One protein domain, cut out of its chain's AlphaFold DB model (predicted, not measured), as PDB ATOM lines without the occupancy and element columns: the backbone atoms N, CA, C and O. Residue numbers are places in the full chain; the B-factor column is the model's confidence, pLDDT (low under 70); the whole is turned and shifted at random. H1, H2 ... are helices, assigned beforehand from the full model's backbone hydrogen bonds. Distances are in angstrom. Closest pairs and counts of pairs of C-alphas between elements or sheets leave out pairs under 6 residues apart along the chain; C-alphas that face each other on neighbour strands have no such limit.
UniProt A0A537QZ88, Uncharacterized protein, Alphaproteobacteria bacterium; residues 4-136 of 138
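Overview. This is residues 4 to 136 of the 138 residues of an uncharacterized protein of Alphaproteobacteria bacterium (UniProt A0A537QZ88). Long helix H1 runs along a layer of three roughly aligned helices, H2, H4 and H5, with H4 in the middle; H3 packs on H1 toward one end, and at the other H6's residues 131 to 136 stick out. Printed are 133 residues with six named helices, H1 to H6 in order, and no named strand: all helix. The elongated outline spans 65 by 33 by 21 A, only just compact, close to loose, with a radius of gyration of the C-alphas of 16.8 A.

Along the chain. H1, residues 4 to 35, is 47.2 A long from C-alpha 4 at (-58.971, -11.180, 12.021). H2 is residues 44 to 64, 30.3 A; H3 67 to 75; H4 80 to 93; H5 99 to 111; H6 120 to 136, ending at (-109.997, -23.387, -26.888).

Arrangement. H1 and H2, a hairpin, touch; closest C-alphas Thr 33 and Ala 47, 6.7 A. H1 touches H3 with residues 12 to 16 alone; closest C-alphas Phe 12 and Ser 69, 6.1 A. H4 touches H2; closest C-alphas Ser 55 and Ala 84, 4.4 A. Hairpin H4 and H5 touch; closest C-alphas Ala 83 and Val 108, 4.1 A. Hairpin H5 and H6 touch through residues 99 to 103 and 123 to 130 alone; closest C-alphas Tyr 99 and Leu 126, 5.2 A. Every O i to N i+4 pair is within hydrogen-bond range in H2, H3, H4 and H5, 27 of 28 in H1, 12 of 13 in H6.

Size, cuts and confidence. The farthest C-alphas, Gly 4 and Arg 136, are 65.3 A apart. The printed part has no cut and no long link; pLDDT is under 70 at residues 4 to 7 and 36 to 43.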
ATOM      1  N   GLY A   4     -57.623 -10.614  12.167       65.81
ATOM      2  CA  GLY A   4     -58.971 -11.180  12.021       65.81
ATOM      3  C   GLY A   4     -59.990 -10.232  11.372       65.81
ATOM      4  O   GLY A   4     -60.804 -10.676  10.570       65.81
ATOM      5  N   GLY A   5     -59.913  -8.924  11.640       68.94
ATOM      6  CA  GLY A   5     -60.761  -7.923  10.983       68.94
ATOM      7  C   GLY A   5     -60.398  -7.718   9.511       68.94
ATOM      8  O   GLY A   5     -61.282  -7.511   8.688       68.94
ATOM      9  N   TRP A   6     -59.114  -7.849   9.166       69.12
ATOM     10  CA  TRP A   6     -58.655  -7.785   7.777       69.12
ATOM     11  C   TRP A   6     -59.100  -9.014   6.979       69.12
ATOM     12  O   TRP A   6     -59.604  -8.873   5.872       69.12
ATOM     13  N   VAL A   7     -59.001 -10.210   7.566       69.56
ATOM     14  CA  VAL A   7     -59.463 -11.461   6.947       69.56
ATOM     15  C   VAL A   7     -60.979 -11.440   6.744       69.56
ATOM     16  O   VAL A   7     -61.442 -11.676   5.631       69.56
ATOM     17  N   LEU A   8     -61.760 -11.093   7.773       70.56
ATOM     18  CA  LEU A   8     -63.220 -11.043   7.659       70.56
ATOM     19  C   LEU A   8     -63.664 -10.045   6.580       70.56
ATOM     20  O   LEU A   8     -64.522 -10.363   5.760       70.56
ATOM     21  N   LEU A   9     -63.025  -8.870   6.540       77.25
ATOM     22  CA  LEU A   9     -63.282  -7.855   5.523       77.25
ATOM     23  C   LEU A   9     -62.880  -8.339   4.128       77.25
ATOM     24  O   LEU A   9     -63.625  -8.113   3.185       77.25
ATOM     25  N   HIS A  10     -61.741  -9.015   3.985       75.88
ATOM     26  CA  HIS A  10     -61.256  -9.485   2.691       75.88
ATOM     27  C   HIS A  10     -62.166 -10.567   2.094       75.88
ATOM     28  O   HIS A  10     -62.541 -10.477   0.926       75.88
ATOM     29  N   PHE A  11     -62.584 -11.550   2.899       77.12
ATOM     30  CA  PHE A  11     -63.501 -12.599   2.445       77.12
ATOM     31  C   PHE A  11     -64.904 -12.052   2.155       77.12
ATOM     32  O   PHE A  11     -65.488 -12.382   1.125       77.12
ATOM     33  N   PHE A  12     -65.424 -11.174   3.015       85.12
ATOM     34  CA  PHE A  12     -66.727 -10.541   2.815       85.12
ATOM     35  C   PHE A  12     -66.737  -9.626   1.582       85.12
ATOM     36  O   PHE A  12     -67.611  -9.746   0.726       85.12
ATOM     37  N   ALA A  13     -65.737  -8.750   1.444       86.38
ATOM     38  CA  ALA A  13     -65.642  -7.824   0.319       86.38
ATOM     39  C   ALA A  13     -65.488  -8.558  -1.016       86.38
ATOM     40  O   ALA A  13     -66.111  -8.158  -1.996       86.38
ATOM     41  N   ARG A  14     -64.712  -9.648  -1.051       89.19
ATOM     42  CA  ARG A  14     -64.547 -10.458  -2.260       89.19
ATOM     43  C   ARG A  14     -65.857 -11.114  -2.693       89.19
ATOM     44  O   ARG A  14     -66.235 -10.970  -3.844       89.19
ATOM     45  N   GLN A  15     -66.585 -11.742  -1.769       90.75
ATOM     46  CA  GLN A  15     -67.881 -12.360  -2.082       90.75
ATOM     47  C   GLN A  15     -68.909 -11.341  -2.591       90.75
ATOM     48  O   GLN A  15     -69.687 -11.642  -3.493       90.75
ATOM     49  N   LEU A  16     -68.910 -10.125  -2.034       91.75
ATOM     50  CA  LEU A  16     -69.769  -9.052  -2.532       91.75
ATOM     51  C   LEU A  16     -69.340  -8.557  -3.912       91.75
ATOM     52  O   LEU A  16     -70.199  -8.265  -4.740       91.75
ATOM     53  N   LEU A  17     -68.037  -8.458  -4.172       92.75
ATOM     54  CA  LEU A  17     -67.531  -8.079  -5.486       92.75
ATOM     55  C   LEU A  17     -67.935  -9.112  -6.543       92.75
ATOM     56  O   LEU A  17     -68.531  -8.733  -7.548       92.75
ATOM     57  N   ASP A  18     -67.705 -10.397  -6.257       93.50
ATOM     58  CA  ASP A  18     -68.088 -11.516  -7.123       93.50
ATOM     59  C   ASP A  18     -69.605 -11.495  -7.391       93.50
ATOM     60  O   ASP A  18     -70.052 -11.680  -8.525       93.50
ATOM     61  N   PHE A  19     -70.414 -11.181  -6.370       95.12
ATOM     62  CA  PHE A  19     -71.854 -10.979  -6.526       95.12
ATOM     63  C   PHE A  19     -72.198  -9.833  -7.485       95.12
ATOM     64  O   PHE A  19     -73.029 -10.012  -8.374       95.12
ATOM     65  N   TYR A  20     -71.607  -8.647  -7.313       94.88
ATOM     66  CA  TYR A  20     -71.933  -7.491  -8.153       94.88
ATOM     67  C   TYR A  20     -71.465  -7.667  -9.597       94.88
ATOM     68  O   TYR A  20     -72.166  -7.232 -10.514       94.88
ATOM     69  N   GLU A  21     -70.324  -8.321  -9.802       95.88
ATOM     70  CA  GLU A  21     -69.852  -8.710 -11.127       95.88
ATOM     71  C   GLU A  21     -70.840  -9.679 -11.780       95.88
ATOM     72  O   GLU A  21     -71.316  -9.424 -12.887       95.88
ATOM     73  N   LEU A  22     -71.259 -10.719 -11.057       95.00
ATOM     74  CA  LEU A  22     -72.219 -11.689 -11.569       95.00
ATOM     75  C   LEU A  22     -73.586 -11.055 -11.858       95.00
ATOM     76  O   LEU A  22     -74.171 -11.301 -12.911       95.00
ATOM     77  N   ARG A  23     -74.072 -10.175 -10.977       96.12
ATOM     78  CA  ARG A  23     -75.299  -9.395 -11.190       96.12
ATOM     79  C   ARG A  23     -75.212  -8.553 -12.462       96.12
ATOM     80  O   ARG A  23     -76.203  -8.445 -13.184       96.12
ATOM     81  N   ARG A  24     -74.055  -7.943 -12.732       95.06
ATOM     82  CA  ARG A  24     -73.821  -7.169 -13.954       95.06
ATOM     83  C   ARG A  24     -73.848  -8.067 -15.189       95.06
ATOM     84  O   ARG A  24     -74.579  -7.745 -16.118       95.06
ATOM     85  N   SER A  25     -73.135  -9.195 -15.177       95.62
ATOM     86  CA  SER A  25     -73.148 -10.147 -16.297       95.62
ATOM     87  C   SER A  25     -74.553 -10.667 -16.593       95.62
ATOM     88  O   SER A  25     -74.943 -10.764 -17.750       95.62
ATOM     89  N   VAL A  26     -75.352 -10.939 -15.557       94.94
ATOM     90  CA  VAL A  26     -76.756 -11.335 -15.736       94.94
ATOM     91  C   VAL A  26     -77.570 -10.227 -16.386       94.94
ATOM     92  O   VAL A  26     -78.371 -10.500 -17.274       94.94
ATOM     93  N   HIS A  27     -77.378  -8.975 -15.973       93.88
ATOM     94  CA  HIS A  27     -78.086  -7.860 -16.588       93.88
ATOM     95  C   HIS A  27     -77.734  -7.701 -18.072       93.88
ATOM     96  O   HIS A  27     -78.635  -7.535 -18.890       93.88
ATOM     97  N   GLU A  28     -76.449  -7.790 -18.414       91.25
ATOM     98  CA  GLU A  28     -75.965  -7.731 -19.797       91.25
ATOM     99  C   GLU A  28     -76.578  -8.862 -20.639       91.25
ATOM    100  O   GLU A  28     -77.139  -8.599 -21.705       91.25
ATOM    101  N   GLU A  29     -76.591 -10.090 -20.115       91.12
ATOM    102  CA  GLU A  29     -77.172 -11.244 -20.808       91.12
ATOM    103  C   GLU A  29     -78.696 -11.129 -20.967       91.12
ATOM    104  O   GLU A  29     -79.246 -11.455 -22.017       91.12
ATOM    105  N   LEU A  30     -79.415 -10.606 -19.968       89.19
ATOM    106  CA  LEU A  30     -80.858 -10.358 -20.080       89.19
ATOM    107  C   LEU A  30     -81.195  -9.321 -21.156       89.19
ATOM    108  O   LEU A  30     -82.242  -9.419 -21.794       89.19
ATOM    109  N   VAL A  31     -80.339  -8.315 -21.347       86.06
ATOM    110  CA  VAL A  31     -80.504  -7.320 -22.414       86.06
ATOM    111  C   VAL A  31     -80.175  -7.940 -23.771       86.06
ATOM    112  O   VAL A  31     -80.899  -7.708 -24.740       86.06
ATOM    113  N   PHE A  32     -79.128  -8.761 -23.852       84.38
ATOM    114  CA  PHE A  32     -78.769  -9.471 -25.077       84.38
ATOM    115  C   PHE A  32     -79.884 -10.428 -25.519       84.38
ATOM    116  O   PHE A  32     -80.411 -10.309 -26.625       84.38
ATOM    117  N   THR A  33     -80.329 -11.302 -24.617       83.12
ATOM    118  CA  THR A  33     -81.368 -12.310 -24.874       83.12
ATOM    119  C   THR A  33     -82.748 -11.722 -25.156       83.12
ATOM    120  O   THR A  33     -83.526 -12.330 -25.889       83.12
ATOM    121  N   ALA A  34     -83.059 -10.525 -24.651       77.00
ATOM    122  CA  ALA A  34     -84.291  -9.816 -25.001       77.00
ATOM    123  C   ALA A  34     -84.344  -9.387 -26.477       77.00
ATOM    124  O   ALA A  34     -85.433  -9.285 -27.040       77.00
ATOM    125  N   ASN A  35     -83.186  -9.159 -27.103       70.44
ATOM    126  CA  ASN A  35     -83.083  -8.777 -28.512       70.44
ATOM    127  C   ASN A  35     -83.034  -9.984 -29.462       70.44
ATOM    128  O   ASN A  35     -83.203  -9.824 -30.671       70.44
ATOM    129  N   ILE A  36     -82.849 -11.193 -28.929       66.62
ATOM    130  CA  ILE A  36     -82.988 -12.442 -29.681       66.62
ATOM    131  C   ILE A  36     -84.493 -12.747 -29.773       66.62
ATOM    132  O   ILE A  36     -85.061 -13.478 -28.960       66.62
ATOM    133  N   GLY A  37     -85.176 -12.090 -30.716       52.94
ATOM    134  CA  GLY A  37     -86.571 -12.390 -31.064       52.94
ATOM    135  C   GLY A  37     -86.719 -13.798 -31.657       52.94
ATOM    136  O   GLY A  37     -85.724 -14.360 -32.096       52.94
ATOM    137  N   ASP A  38     -87.953 -14.329 -31.693       53.25
ATOM    138  CA  ASP A  38     -88.407 -15.695 -32.086       53.25
ATOM    139  C   ASP A  38     -87.823 -16.317 -33.381       53.25
ATOM    140  O   ASP A  38     -88.159 -17.438 -33.768       53.25
ATOM    141  N   ALA A  39     -86.943 -15.619 -34.084       49.16
ATOM    142  CA  ALA A  39     -86.208 -16.152 -35.203       49.16
ATOM    143  C   ALA A  39     -85.146 -17.152 -34.721       49.16
ATOM    144  O   ALA A  39     -84.433 -16.929 -33.747       49.16
ATOM    145  N   HIS A  40     -85.019 -18.251 -35.460       52.59
ATOM    146  CA  HIS A  40     -83.902 -19.193 -35.436       52.59
ATOM    147  C   HIS A  40     -82.582 -18.491 -35.821       52.59
ATOM    148  O   HIS A  40     -81.967 -18.781 -36.846       52.59
ATOM    149  N   THR A  41     -82.171 -17.496 -35.042       54.44
ATOM    150  CA  THR A  41     -80.968 -16.712 -35.266       54.44
ATOM    151  C   THR A  41     -79.760 -17.469 -34.752       54.44
ATOM    152  O   THR A  41     -79.778 -18.099 -33.691       54.44
ATOM    153  N   VAL A  42     -78.683 -17.370 -35.524       57.28
ATOM    154  CA  VAL A  42     -77.329 -17.770 -35.143       57.28
ATOM    155  C   VAL A  42     -77.049 -17.277 -33.717       57.28
ATOM    156  O   VAL A  42     -77.136 -16.082 -33.456       57.28
ATOM    157  N   GLY A  43     -76.759 -18.198 -32.795       65.88
ATOM    158  CA  GLY A  43     -76.463 -17.874 -31.393       65.88
ATOM    159  C   GLY A  43     -77.538 -18.254 -30.369       65.88
ATOM    160  O   GLY A  43     -77.276 -18.127 -29.180       65.88
ATOM    161  N   PHE A  44     -78.695 -18.790 -30.777       76.00
ATOM    162  CA  PHE A  44     -79.741 -19.247 -29.844       76.00
ATOM    163  C   PHE A  44     -79.231 -20.250 -28.794       76.00
ATOM    164  O   PHE A  44     -79.427 -20.062 -27.594       76.00
ATOM    165  N   THR A  45     -78.533 -21.298 -29.240       81.12
ATOM    166  CA  THR A  45     -77.952 -22.312 -28.347       81.12
ATOM    167  C   THR A  45     -76.884 -21.713 -27.435       81.12
ATOM    168  O   THR A  45     -76.824 -22.057 -26.262       81.12
ATOM    169  N   ALA A  46     -76.083 -20.773 -27.949       85.31
ATOM    170  CA  ALA A  46     -75.061 -20.093 -27.158       85.31
ATOM    171  C   ALA A  46     -75.695 -19.261 -26.034       85.31
ATOM    172  O   ALA A  46     -75.350 -19.450 -24.875       85.31
ATOM    173  N   ALA A  47     -76.708 -18.452 -26.351       85.50
ATOM    174  CA  ALA A  47     -77.451 -17.668 -25.368       85.50
ATOM    175  C   ALA A  47     -78.134 -18.550 -24.304       85.50
ATOM    176  O   ALA A  47     -78.139 -18.241 -23.113       85.50
ATOM    177  N   GLN A  48     -78.687 -19.694 -24.717       89.56
ATOM    178  CA  GLN A  48     -79.247 -20.675 -23.791       89.56
ATOM    179  C   GLN A  48     -78.182 -21.230 -22.830       89.56
ATOM    180  O   GLN A  48     -78.425 -21.320 -21.622       89.56
ATOM    181  N   ASP A  49     -77.013 -21.599 -23.349       91.69
ATOM    182  CA  ASP A  49     -75.911 -22.129 -22.548       91.69
ATOM    183  C   ASP A  49     -75.290 -21.064 -21.636       91.69
ATOM    184  O   ASP A  49     -74.923 -21.372 -20.498       91.69
ATOM    185  N   ASP A  50     -75.239 -19.808 -22.072       92.75
ATOM    186  CA  ASP A  50     -74.758 -18.685 -21.270       92.75
ATOM    187  C   ASP A  50     -75.703 -18.384 -20.100       92.75
ATOM    188  O   ASP A  50     -75.248 -18.280 -18.957       92.75
ATOM    189  N   LEU A  51     -77.024 -18.392 -20.320       93.25
ATOM    190  CA  LEU A  51     -78.007 -18.301 -19.233       93.25
ATOM    191  C   LEU A  51     -77.877 -19.459 -18.229       93.25
ATOM    192  O   LEU A  51     -77.924 -19.239 -17.015       93.25
ATOM    193  N   ARG A  52     -77.668 -20.696 -18.706       93.94
ATOM    194  CA  ARG A  52     -77.432 -21.863 -17.830       93.94
ATOM    195  C   ARG A  52     -76.144 -21.723 -17.033       93.94
ATOM    196  O   ARG A  52     -76.119 -22.032 -15.842       93.94
ATOM    197  N   ARG A  53     -75.081 -21.237 -17.670       96.00
ATOM    198  CA  ARG A  53     -73.795 -20.984 -17.021       96.00
ATOM    199  C   ARG A  53     -73.930 -19.914 -15.943       96.00
ATOM    200  O   ARG A  53     -73.376 -20.084 -14.861       96.00
ATOM    201  N   LEU A  54     -74.665 -18.835 -16.207       96.19
ATOM    202  CA  LEU A  54     -74.937 -17.792 -15.218       96.19
ATOM    203  C   LEU A  54     -75.778 -18.325 -14.053       96.19
ATOM    204  O   LEU A  54     -75.418 -18.071 -12.908       96.19
ATOM    205  N   SER A  55     -76.813 -19.131 -14.318       95.69
ATOM    206  CA  SER A  55     -77.579 -19.838 -13.277       95.69
ATOM    207  C   SER A  55     -76.658 -20.675 -12.378       95.69
ATOM    208  O   SER A  55     -76.660 -20.500 -11.161       95.69
ATOM    209  N   ALA A  56     -75.783 -21.497 -12.968       96.81
ATOM    210  CA  ALA A  56     -74.831 -22.317 -12.219       96.81
ATOM    211  C   ALA A  56     -73.825 -21.481 -11.408       96.81
ATOM    212  O   ALA A  56     -73.476 -21.851 -10.288       96.81
ATOM    213  N   LYS A  57     -73.368 -20.341 -11.943       96.62
ATOM    214  CA  LYS A  57     -72.501 -19.407 -11.211       96.62
ATOM    215  C   LYS A  57     -73.216 -18.778 -10.015       96.62
ATOM    216  O   LYS A  57     -72.588 -18.632  -8.973       96.62
ATOM    217  N   ILE A  58     -74.498 -18.419 -10.147       95.44
ATOM    218  CA  ILE A  58     -75.280 -17.868  -9.028       95.44
ATOM    219  C   ILE A  58     -75.469 -18.929  -7.948       95.44
ATOM    220  O   ILE A  58     -75.233 -18.632  -6.780       95.44
ATOM    221  N   ASP A  59     -75.820 -20.161  -8.326       95.50
ATOM    222  CA  ASP A  59     -75.959 -21.270  -7.376       95.50
ATOM    223  C   ASP A  59     -74.639 -21.553  -6.643       95.50
ATOM    224  O   ASP A  59     -74.614 -21.681  -5.418       95.50
ATOM    225  N   ALA A  60     -73.520 -21.600  -7.373       95.00
ATOM    226  CA  ALA A  60     -72.196 -21.794  -6.784       95.00
ATOM    227  C   ALA A  60     -71.807 -20.638  -5.848       95.00
ATOM    228  O   ALA A  60     -71.215 -20.859  -4.786       95.00
ATOM    229  N   LEU A  61     -72.154 -19.401  -6.214       93.81
ATOM    230  CA  LEU A  61     -71.955 -18.248  -5.350       93.81
ATOM    231  C   LEU A  61     -72.791 -18.390  -4.077       93.81
ATOM    232  O   LEU A  61     -72.211 -18.349  -2.999       93.81
ATOM    233  N   ASP A  62     -74.101 -18.633  -4.167       93.75
ATOM    234  CA  ASP A  62     -74.966 -18.754  -2.986       93.75
ATOM    235  C   ASP A  62     -74.504 -19.865  -2.029       93.75
ATOM    236  O   ASP A  62     -74.512 -19.679  -0.810       93.75
ATOM    237  N   GLN A  63     -74.025 -20.992  -2.559       92.75
ATOM    238  CA  GLN A  63     -73.459 -22.083  -1.756       92.75
ATOM    239  C   GLN A  63     -72.128 -21.720  -1.082       92.75
ATOM    240  O   GLN A  63     -71.812 -22.259  -0.023       92.75
ATOM    241  N   SER A  64     -71.345 -20.815  -1.676       91.69
ATOM    242  CA  SER A  64     -70.042 -20.388  -1.151       91.69
ATOM    243  C   SER A  64     -70.101 -19.122  -0.287       91.69
ATOM    244  O   SER A  64     -69.105 -18.771   0.356       91.69
ATOM    245  N   LEU A  65     -71.252 -18.441  -0.227       90.88
ATOM    246  CA  LEU A  65     -71.440 -17.267   0.620       90.88
ATOM    247  C   LEU A  65     -71.241 -17.614   2.096       90.88
ATOM    248  O   LEU A  65     -71.794 -18.573   2.632       90.88
ATOM    249  N   SER A  66     -70.494 -16.758   2.793       90.12
ATOM    250  CA  SER A  66     -70.467 -16.787   4.251       90.12
ATOM    251  C   SER A  66     -71.840 -16.405   4.813       90.12
ATOM    252  O   SER A  66     -72.602 -15.677   4.170       90.12
ATOM    253  N   PHE A  67     -72.141 -16.825   6.046       88.31
ATOM    254  CA  PHE A  67     -73.384 -16.441   6.722       88.31
ATOM    255  C   PHE A  67     -73.585 -14.916   6.732       88.31
ATOM    256  O   PHE A  67     -74.663 -14.439   6.399       88.31
ATOM    257  N   ALA A  68     -72.527 -14.148   7.016       88.19
ATOM    258  CA  ALA A  68     -72.584 -12.687   7.024       88.19
ATOM    259  C   ALA A  68     -72.947 -12.106   5.646       88.19
ATOM    260  O   ALA A  68     -73.821 -11.245   5.554       88.19
ATOM    261  N   SER A  69     -72.318 -12.596   4.572       90.69
ATOM    262  CA  SER A  69     -72.607 -12.161   3.198       90.69
ATOM    263  C   SER A  69     -74.027 -12.529   2.781       90.69
ATOM    264  O   SER A  69     -74.748 -11.684   2.254       90.69
ATOM    265  N   ARG A  70     -74.461 -13.760   3.074       91.75
ATOM    266  CA  ARG A  70     -75.823 -14.219   2.778       91.75
ATOM    267  C   ARG A  70     -76.861 -13.383   3.523       91.75
ATOM    268  O   ARG A  70     -77.797 -12.891   2.899       91.75
ATOM    269  N   SER A  71     -76.681 -13.158   4.825       90.12
ATOM    270  CA  SER A  71     -77.583 -12.313   5.617       90.12
ATOM    271  C   SER A  71     -77.621 -10.875   5.105       90.12
ATOM    272  O   SER A  71     -78.698 -10.292   5.015       90.12
ATOM    273  N   PHE A  72     -76.473 -10.309   4.729       91.81
ATOM    274  CA  PHE A  72     -76.407  -8.964   4.164       91.81
ATOM    275  C   PHE A  72     -77.165  -8.858   2.834       91.81
ATOM    276  O   PHE A  72     -77.964  -7.937   2.655       91.81
ATOM    277  N   LEU A  73     -76.956  -9.806   1.915       93.31
ATOM    278  CA  LEU A  73     -77.642  -9.821   0.623       93.31
ATOM    279  C   LEU A  73     -79.151 -10.024   0.791       93.31
ATOM    280  O   LEU A  73     -79.931  -9.285   0.190       93.31
ATOM    281  N   HIS A  74     -79.561 -10.938   1.674       93.19
ATOM    282  CA  HIS A  74     -80.968 -11.165   1.986       93.19
ATOM    283  C   HIS A  74     -81.632  -9.924   2.596       93.19
ATOM    284  O   HIS A  74     -82.693  -9.505   2.144       93.19
ATOM    285  N   TRP A  75     -80.978  -9.263   3.560       93.19
ATOM    286  CA  TRP A  75     -81.469  -8.003   4.131       93.19
ATOM    287  C   TRP A  75     -81.588  -6.900   3.076       93.19
ATOM    288  O   TRP A  75     -82.533  -6.108   3.083       93.19
ATOM    289  N   ARG A  76     -80.667  -6.870   2.110       93.44
ATOM    290  CA  ARG A  76     -80.741  -5.953   0.972       93.44
ATOM    291  C   ARG A  76     -81.796  -6.373  -0.060       93.44
ATOM    292  O   ARG A  76     -81.983  -5.644  -1.034       93.44
ATOM    293  N   GLY A  77     -82.529  -7.460   0.165       93.12
ATOM    294  CA  GLY A  77     -83.628  -7.939  -0.670       93.12
ATOM    295  C   GLY A  77     -83.169  -8.662  -1.931       93.12
ATOM    296  O   GLY A  77     -83.893  -8.643  -2.918       93.12
ATOM    297  N   TYR A  78     -81.956  -9.217  -1.930       95.75
ATOM    298  CA  TYR A  78     -81.507 -10.108  -2.992       95.75
ATOM    299  C   TYR A  78     -81.911 -11.548  -2.680       95.75
ATOM    300  O   TYR A  78     -81.775 -12.012  -1.546       95.75
ATOM    301  N   ASP A  79     -82.351 -12.250  -3.715       94.69
ATOM    302  CA  ASP A  79     -82.706 -13.661  -3.680       94.69
ATOM    303  C   ASP A  79     -81.969 -14.385  -4.812       94.69
ATOM    304  O   ASP A  79     -82.391 -14.387  -5.971       94.69
ATOM    305  N   LEU A  80     -80.804 -14.941  -4.468       93.38
ATOM    306  CA  LEU A  80     -79.945 -15.642  -5.420       93.38
ATOM    307  C   LEU A  80     -80.571 -16.961  -5.882       93.38
ATOM    308  O   LEU A  80     -80.420 -17.318  -7.047       93.38
ATOM    309  N   ALA A  81     -81.293 -17.658  -5.002       92.94
ATOM    310  CA  ALA A  81     -81.928 -18.927  -5.336       92.94
ATOM    311  C   ALA A  81     -83.042 -18.716  -6.367       92.94
ATOM    312  O   ALA A  81     -83.083 -19.399  -7.394       92.94
ATOM    313  N   ASN A  82     -83.894 -17.713  -6.140       92.50
ATOM    314  CA  ASN A  82     -84.934 -17.347  -7.092       92.50
ATOM    315  C   ASN A  82     -84.332 -16.847  -8.416       92.50
ATOM    316  O   ASN A  82     -84.744 -17.267  -9.495       92.50
ATOM    317  N   ALA A  83     -83.269 -16.036  -8.361       93.56
ATOM    318  CA  ALA A  83     -82.573 -15.585  -9.564       93.56
ATOM    319  C   ALA A  83     -81.961 -16.733 -10.386       93.56
ATOM    320  O   ALA A  83     -82.075 -16.749 -11.612       93.56
ATOM    321  N   ALA A  84     -81.320 -17.708  -9.736       94.44
ATOM    322  CA  ALA A  84     -80.761 -18.873 -10.415       94.44
ATOM    323  C   ALA A  84     -81.859 -19.744 -11.042       94.44
ATOM    324  O   ALA A  84     -81.689 -20.223 -12.170       94.44
ATOM    325  N   GLY A  85     -82.987 -19.910 -10.340       92.62
ATOM    326  CA  GLY A  85     -84.190 -20.581 -10.834       92.62
ATOM    327  C   GLY A  85     -84.774 -19.893 -12.066       92.62
ATOM    328  O   GLY A  85     -84.932 -20.540 -13.103       92.62
ATOM    329  N   GLY A  86     -84.972 -18.576 -12.000       92.19
ATOM    330  CA  GLY A  86     -85.458 -17.770 -13.116       92.19
ATOM    331  C   GLY A  86     -84.534 -17.831 -14.337       92.19
ATOM    332  O   GLY A  86     -85.010 -17.980 -15.458       92.19
ATOM    333  N   LEU A  87     -83.206 -17.813 -14.164       93.69
ATOM    334  CA  LEU A  87     -82.263 -17.948 -15.288       93.69
ATOM    335  C   LEU A  87     -82.350 -19.326 -15.945       93.69
ATOM    336  O   LEU A  87     -82.318 -19.445 -17.172       93.69
ATOM    337  N   ARG A  88     -82.497 -20.377 -15.133       93.50
ATOM    338  CA  ARG A  88     -82.707 -21.741 -15.620       93.50
ATOM    339  C   ARG A  88     -84.025 -21.842 -16.388       93.50
ATOM    340  O   ARG A  88     -84.028 -22.366 -17.504       93.50
ATOM    341  N   GLY A  89     -85.108 -21.292 -15.842       90.62
ATOM    342  CA  GLY A  89     -86.412 -21.205 -16.497       90.62
ATOM    343  C   GLY A  89     -86.348 -20.435 -17.817       90.62
ATOM    344  O   GLY A  89     -86.834 -20.919 -18.841       90.62
ATOM    345  N   LEU A  90     -85.648 -19.301 -17.832       90.06
ATOM    346  CA  LEU A  90     -85.464 -18.475 -19.019       90.06
ATOM    347  C   LEU A  90     -84.661 -19.216 -20.088       90.06
ATOM    348  O   LEU A  90     -85.062 -19.213 -21.245       90.06
ATOM    349  N   SER A  91     -83.594 -19.927 -19.711       89.94
ATOM    350  CA  SER A  91     -82.813 -20.739 -20.652       89.94
ATOM    351  C   SER A  91     -83.657 -21.830 -21.321       89.94
ATOM    352  O   SER A  91     -83.505 -22.103 -22.509       89.94
ATOM    353  N   ASN A  92     -84.601 -22.437 -20.600       88.94
ATOM    354  CA  ASN A  92     -85.478 -23.468 -21.157       88.94
ATOM    355  C   ASN A  92     -86.573 -22.884 -22.062       88.94
ATOM    356  O   ASN A  92     -87.065 -23.577 -22.950       88.94
ATOM    357  N   ASN A  93     -86.929 -21.613 -21.863       85.50
ATOM    358  CA  ASN A  93     -88.028 -20.943 -22.556       85.50
ATOM    359  C   ASN A  93     -87.570 -19.806 -23.487       85.50
ATOM    360  O   ASN A  93     -88.407 -19.059 -23.982       85.50
ATOM    361  N   ILE A  94     -86.270 -19.658 -23.762       78.38
ATOM    362  CA  ILE A  94     -85.731 -18.502 -24.499       78.38
ATOM    363  C   ILE A  94     -86.344 -18.344 -25.902       78.38
ATOM    364  O   ILE A  94     -86.583 -17.218 -26.333       78.38
ATOM    365  N   GLY A  95     -86.701 -19.451 -26.563       73.75
ATOM    366  CA  GLY A  95     -87.364 -19.472 -27.879       73.75
ATOM    367  C   GLY A  95     -88.876 -19.661 -27.849       73.75
ATOM    368  O   GLY A  95     -89.468 -19.938 -28.885       73.75
ATOM    369  N   ARG A  96     -89.502 -19.589 -26.670       74.88
ATOM    370  CA  ARG A  96     -90.956 -19.669 -26.520       74.88
ATOM    371  C   ARG A  96     -91.463 -18.330 -26.007       74.88
ATOM    372  O   ARG A  96     -91.155 -17.934 -24.886       74.88
ATOM    373  N   ALA A  97     -92.240 -17.622 -26.817       72.31
ATOM    374  CA  ALA A  97     -93.023 -16.499 -26.320       72.31
ATOM    375  C   ALA A  97     -94.126 -17.019 -25.380       72.31
ATOM    376  O   ALA A  97     -94.752 -18.034 -25.676       72.31
ATOM    377  N   GLY A  98     -94.362 -16.336 -24.257       77.88
ATOM    378  CA  GLY A  98     -95.405 -16.738 -23.312       77.88
ATOM    379  C   GLY A  98     -95.160 -16.298 -21.873       77.88
ATOM    380  O   GLY A  98     -94.148 -15.657 -21.558       77.88
ATOM    381  N   TYR A  99     -96.091 -16.674 -21.000       81.19
ATOM    382  CA  TYR A  99     -96.046 -16.443 -19.561       81.19
ATOM    383  C   TYR A  99     -94.761 -17.001 -18.960       81.19
ATOM    384  O   TYR A  99     -94.063 -16.273 -18.269       81.19
ATOM    385  N   ASN A 100     -94.380 -18.241 -19.282       84.88
ATOM    386  CA  ASN A 100     -93.210 -18.886 -18.675       84.88
ATOM    387  C   ASN A 100     -91.900 -18.115 -18.915       84.88
ATOM    388  O   ASN A 100     -91.079 -18.001 -18.003       84.88
ATOM    389  N   LYS A 101     -91.710 -17.545 -20.114       85.31
ATOM    390  CA  LYS A 101     -90.542 -16.708 -20.438       85.31
ATOM    391  C   LYS A 101     -90.577 -15.389 -19.664       85.31
ATOM    392  O   LYS A 101     -89.572 -15.017 -19.058       85.31
ATOM    393  N   ALA A 102     -91.724 -14.709 -19.656       85.56
ATOM    394  CA  ALA A 102     -91.906 -13.445 -18.939       85.56
ATOM    395  C   ALA A 102     -91.755 -13.621 -17.416       85.56
ATOM    396  O   ALA A 102     -91.045 -12.860 -16.766       85.56
ATOM    397  N   TYR A 103     -92.353 -14.673 -16.861       87.88
ATOM    398  CA  TYR A 103     -92.292 -15.033 -15.450       87.88
ATOM    399  C   TYR A 103     -90.862 -15.374 -15.023       87.88
ATOM    400  O   TYR A 103     -90.349 -14.784 -14.076       87.88
ATOM    401  N   SER A 104     -90.167 -16.227 -15.786       90.19
ATOM    402  CA  SER A 104     -88.761 -16.558 -15.517       90.19
ATOM    403  C   SER A 104     -87.879 -15.304 -15.519       90.19
ATOM    404  O   SER A 104     -87.028 -15.129 -14.652       90.19
ATOM    405  N   ARG A 105     -88.092 -14.386 -16.473       88.94
ATOM    406  CA  ARG A 105     -87.365 -13.109 -16.529       88.94
ATOM    407  C   ARG A 105     -87.663 -12.227 -15.318       88.94
ATOM    408  O   ARG A 105     -86.738 -11.642 -14.751       88.94
ATOM    409  N   PHE A 106     -88.926 -12.152 -14.912       89.81
ATOM    410  CA  PHE A 106     -89.354 -11.416 -13.731       89.81
ATOM    411  C   PHE A 106     -88.717 -11.960 -12.445       89.81
ATOM    412  O   PHE A 106     -88.242 -11.172 -11.628       89.81
ATOM    413  N   GLU A 107     -88.622 -13.280 -12.276       91.12
ATOM    414  CA  GLU A 107     -87.919 -13.904 -11.143       91.12
ATOM    415  C   GLU A 107     -86.444 -13.484 -11.080       91.12
ATOM    416  O   GLU A 107     -85.958 -13.069 -10.026       91.12
ATOM    417  N   VAL A 108     -85.738 -13.484 -12.217       92.88
ATOM    418  CA  VAL A 108     -84.349 -12.991 -12.271       92.88
ATOM    419  C   VAL A 108     -84.268 -11.511 -11.906       92.88
ATOM    420  O   VAL A 108     -83.409 -11.107 -11.117       92.88
ATOM    421  N   GLN A 109     -85.149 -10.687 -12.477       92.81
ATOM    422  CA  GLN A 109     -85.128  -9.242 -12.271       92.81
ATOM    423  C   GLN A 109     -85.428  -8.874 -10.817       92.81
ATOM    424  O   GLN A 109     -84.720  -8.054 -10.233       92.81
ATOM    425  N   THR A 110     -86.419  -9.512 -10.204       92.06
ATOM    426  CA  THR A 110     -86.763  -9.305  -8.795       92.06
ATOM    427  C   THR A 110     -85.682  -9.845  -7.860       92.06
ATOM    428  O   THR A 110     -85.197  -9.089  -7.015       92.06
ATOM    429  N   GLY A 111     -85.221 -11.084  -8.059       90.94
ATOM    430  CA  GLY A 111     -84.203 -11.721  -7.218       90.94
ATOM    431  C   GLY A 111     -82.859 -10.987  -7.222       90.94
ATOM    432  O   GLY A 111     -82.223 -10.833  -6.181       90.94
ATOM    433  N   LEU A 112     -82.445 -10.429  -8.363       93.94
ATOM    434  CA  LEU A 112     -81.218  -9.627  -8.466       93.94
ATOM    435  C   LEU A 112     -81.449  -8.121  -8.331       93.94
ATOM    436  O   LEU A 112     -80.505  -7.333  -8.474       93.94
ATOM    437  N   ARG A 113     -82.685  -7.692  -8.058       93.69
ATOM    438  CA  ARG A 113     -83.092  -6.280  -8.029       93.69
ATOM    439  C   ARG A 113     -82.591  -5.506  -9.255       93.69
ATOM    440  O   ARG A 113     -81.957  -4.452  -9.128       93.69
ATOM    441  N   LEU A 114     -82.773  -6.077 -10.436       90.44
ATOM    442  CA  LEU A 114     -82.540  -5.425 -11.722       90.44
ATOM    443  C   LEU A 114     -83.779  -4.601 -12.113       90.44
ATOM    444  O   LEU A 114     -84.852  -4.814 -11.545       90.44
ATOM    445  N   PRO A 115     -83.655  -3.656 -13.061       84.12
ATOM    446  CA  PRO A 115     -84.821  -3.015 -13.657       84.12
ATOM    447  C   PRO A 115     -85.772  -4.084 -14.205       84.12
ATOM    448  O   PRO A 115     -85.345  -4.954 -14.967       84.12
ATOM    449  N   ALA A 116     -87.024  -4.051 -13.750       74.88
ATOM    450  CA  ALA A 116     -88.048  -4.983 -14.191       74.88
ATOM    451  C   ALA A 116     -88.727  -4.440 -15.451       74.88
ATOM    452  O   ALA A 116     -89.183  -3.296 -15.454       74.88
ATOM    453  N   ASP A 117     -88.804  -5.263 -16.494       70.44
ATOM    454  CA  ASP A 117     -89.506  -4.899 -17.734       70.44
ATOM    455  C   ASP A 117     -90.991  -5.278 -17.680       70.44
ATOM    456  O   ASP A 117     -91.824  -4.696 -18.378       70.44
ATOM    457  N   ASP A 118     -91.324  -6.256 -16.833       71.62
ATOM    458  CA  ASP A 118     -92.665  -6.793 -16.664       71.62
ATOM    459  C   ASP A 118     -93.187  -6.525 -15.248       71.62
ATOM    460  O   ASP A 118     -92.472  -6.650 -14.251       71.62
ATOM    461  N   THR A 119     -94.459  -6.138 -15.157       76.94
ATOM    462  CA  THR A 119     -95.166  -5.957 -13.886       76.94
ATOM    463  C   THR A 119     -95.936  -7.223 -13.523       76.94
ATOM    464  O   THR A 119     -96.370  -7.967 -14.403       76.94
ATOM    465  N   ALA A 120     -96.179  -7.443 -12.227       76.75
ATOM    466  CA  ALA A 120     -96.998  -8.565 -11.750       76.75
ATOM    467  C   ALA A 120     -98.375  -8.618 -12.444       76.75
ATOM    468  O   ALA A 120     -98.855  -9.682 -12.818       76.75
ATOM    469  N   GLU A 121     -98.966  -7.450 -12.708       77.56
ATOM    470  CA  GLU A 121    -100.231  -7.336 -13.434       77.56
ATOM    471  C   GLU A 121    -100.129  -7.836 -14.885       77.56
ATOM    472  O   GLU A 121    -101.041  -8.487 -15.390       77.56
ATOM    473  N   ARG A 122     -99.014  -7.565 -15.572       79.69
ATOM    474  CA  ARG A 122     -98.789  -8.050 -16.939       79.69
ATOM    475  C   ARG A 122     -98.604  -9.566 -16.978       79.69
ATOM    476  O   ARG A 122     -99.110 -10.198 -17.904       79.69
ATOM    477  N   LEU A 123     -97.926 -10.143 -15.985       83.88
ATOM    478  CA  LEU A 123     -97.762 -11.595 -15.866       83.88
ATOM    479  C   LEU A 123     -99.108 -12.297 -15.690       83.88
ATOM    480  O   LEU A 123     -99.385 -13.259 -16.399       83.88
ATOM    481  N   GLU A 124     -99.974 -11.764 -14.829       84.69
ATOM    482  CA  GLU A 124    -101.315 -12.313 -14.610       84.69
ATOM    483  C   GLU A 124    -102.151 -12.297 -15.900       84.69
ATOM    484  O   GLU A 124    -102.806 -13.279 -16.247       84.69
ATOM    485  N   ARG A 125    -102.065 -11.214 -16.685       84.00
ATOM    486  CA  ARG A 125    -102.729 -11.144 -17.996       84.00
ATOM    487  C   ARG A 125    -102.197 -12.185 -18.982       84.00
ATOM    488  O   ARG A 125    -102.983 -12.741 -19.745       84.00
ATOM    489  N   LEU A 126    -100.885 -12.427 -19.001       84.50
ATOM    490  CA  LEU A 126    -100.277 -13.437 -19.875       84.50
ATOM    491  C   LEU A 126    -100.715 -14.847 -19.480       84.50
ATOM    492  O   LEU A 126    -101.078 -15.623 -20.359       84.50
ATOM    493  N   ARG A 127    -100.755 -15.138 -18.177       86.31
ATOM    494  CA  ARG A 127    -101.253 -16.408 -17.646       86.31
ATOM    495  C   ARG A 127    -102.694 -16.670 -18.080       86.31
ATOM    496  O   ARG A 127    -102.977 -17.690 -18.695       86.31
ATOM    497  N   GLN A 128    -103.588 -15.707 -17.851       89.00
ATOM    498  CA  GLN A 128    -104.993 -15.826 -18.259       89.00
ATOM    499  C   GLN A 128    -105.153 -15.961 -19.779       89.00
ATOM    500  O   GLN A 128    -106.086 -16.605 -20.257       89.00
ATOM    501  N   ALA A 129    -104.276 -15.331 -20.566       84.00
ATOM    502  CA  ALA A 129    -104.293 -15.460 -22.018       84.00
ATOM    503  C   ALA A 129    -103.856 -16.856 -22.490       84.00
ATOM    504  O   ALA A 129    -104.426 -17.345 -23.463       84.00
ATOM    505  N   GLU A 130    -102.890 -17.489 -21.821       83.75
ATOM    506  CA  GLU A 130    -102.494 -18.880 -22.087       83.75
ATOM    507  C   GLU A 130    -103.594 -19.865 -21.691       83.75
ATOM    508  O   GLU A 130    -104.020 -20.646 -22.537       83.75
ATOM    509  N   GLU A 131    -104.158 -19.744 -20.486       85.31
ATOM    510  CA  GLU A 131    -105.260 -20.601 -20.019       85.31
ATOM    511  C   GLU A 131    -106.468 -20.541 -20.976       85.31
ATOM    512  O   GLU A 131    -107.131 -21.541 -21.251       85.31
ATOM    513  N   ARG A 132    -106.763 -19.367 -21.552       85.06
ATOM    514  CA  ARG A 132    -107.827 -19.216 -22.564       85.06
ATOM    515  C   ARG A 132    -107.501 -19.856 -23.911       85.06
ATOM    516  O   ARG A 132    -108.433 -20.157 -24.655       85.06
ATOM    517  N   ARG A 133    -106.221 -19.971 -24.271       81.56
ATOM    518  CA  ARG A 133    -105.794 -20.646 -25.504       81.56
ATOM    519  C   ARG A 133    -105.896 -22.154 -25.335       81.56
ATOM    520  O   ARG A 133    -106.504 -22.782 -26.190       81.56
ATOM    521  N   GLU A 134    -105.413 -22.685 -24.215       80.50
ATOM    522  CA  GLU A 134    -105.504 -24.115 -23.893       80.50
ATOM    523  C   GLU A 134    -106.965 -24.589 -23.880       80.50
ATOM    524  O   GLU A 134    -107.319 -25.496 -24.621       80.50
ATOM    525  N   ASN A 135    -107.858 -23.873 -23.186       79.06
ATOM    526  CA  ASN A 135    -109.294 -24.197 -23.146       79.06
ATOM    527  C   ASN A 135    -110.034 -24.069 -24.498       79.06
ATOM    528  O   ASN A 135    -111.216 -24.391 -24.578       79.06
ATOM    529  N   ARG A 136    -109.408 -23.504 -25.540       75.81
ATOM    530  CA  ARG A 136    -109.997 -23.387 -26.888       75.81
ATOM    531  C   ARG A 136    -109.534 -24.518 -27.816       75.81
ATOM    532  O   ARG A 136    -110.129 -24.699 -28.876       75.81
TER     533      ARG A 136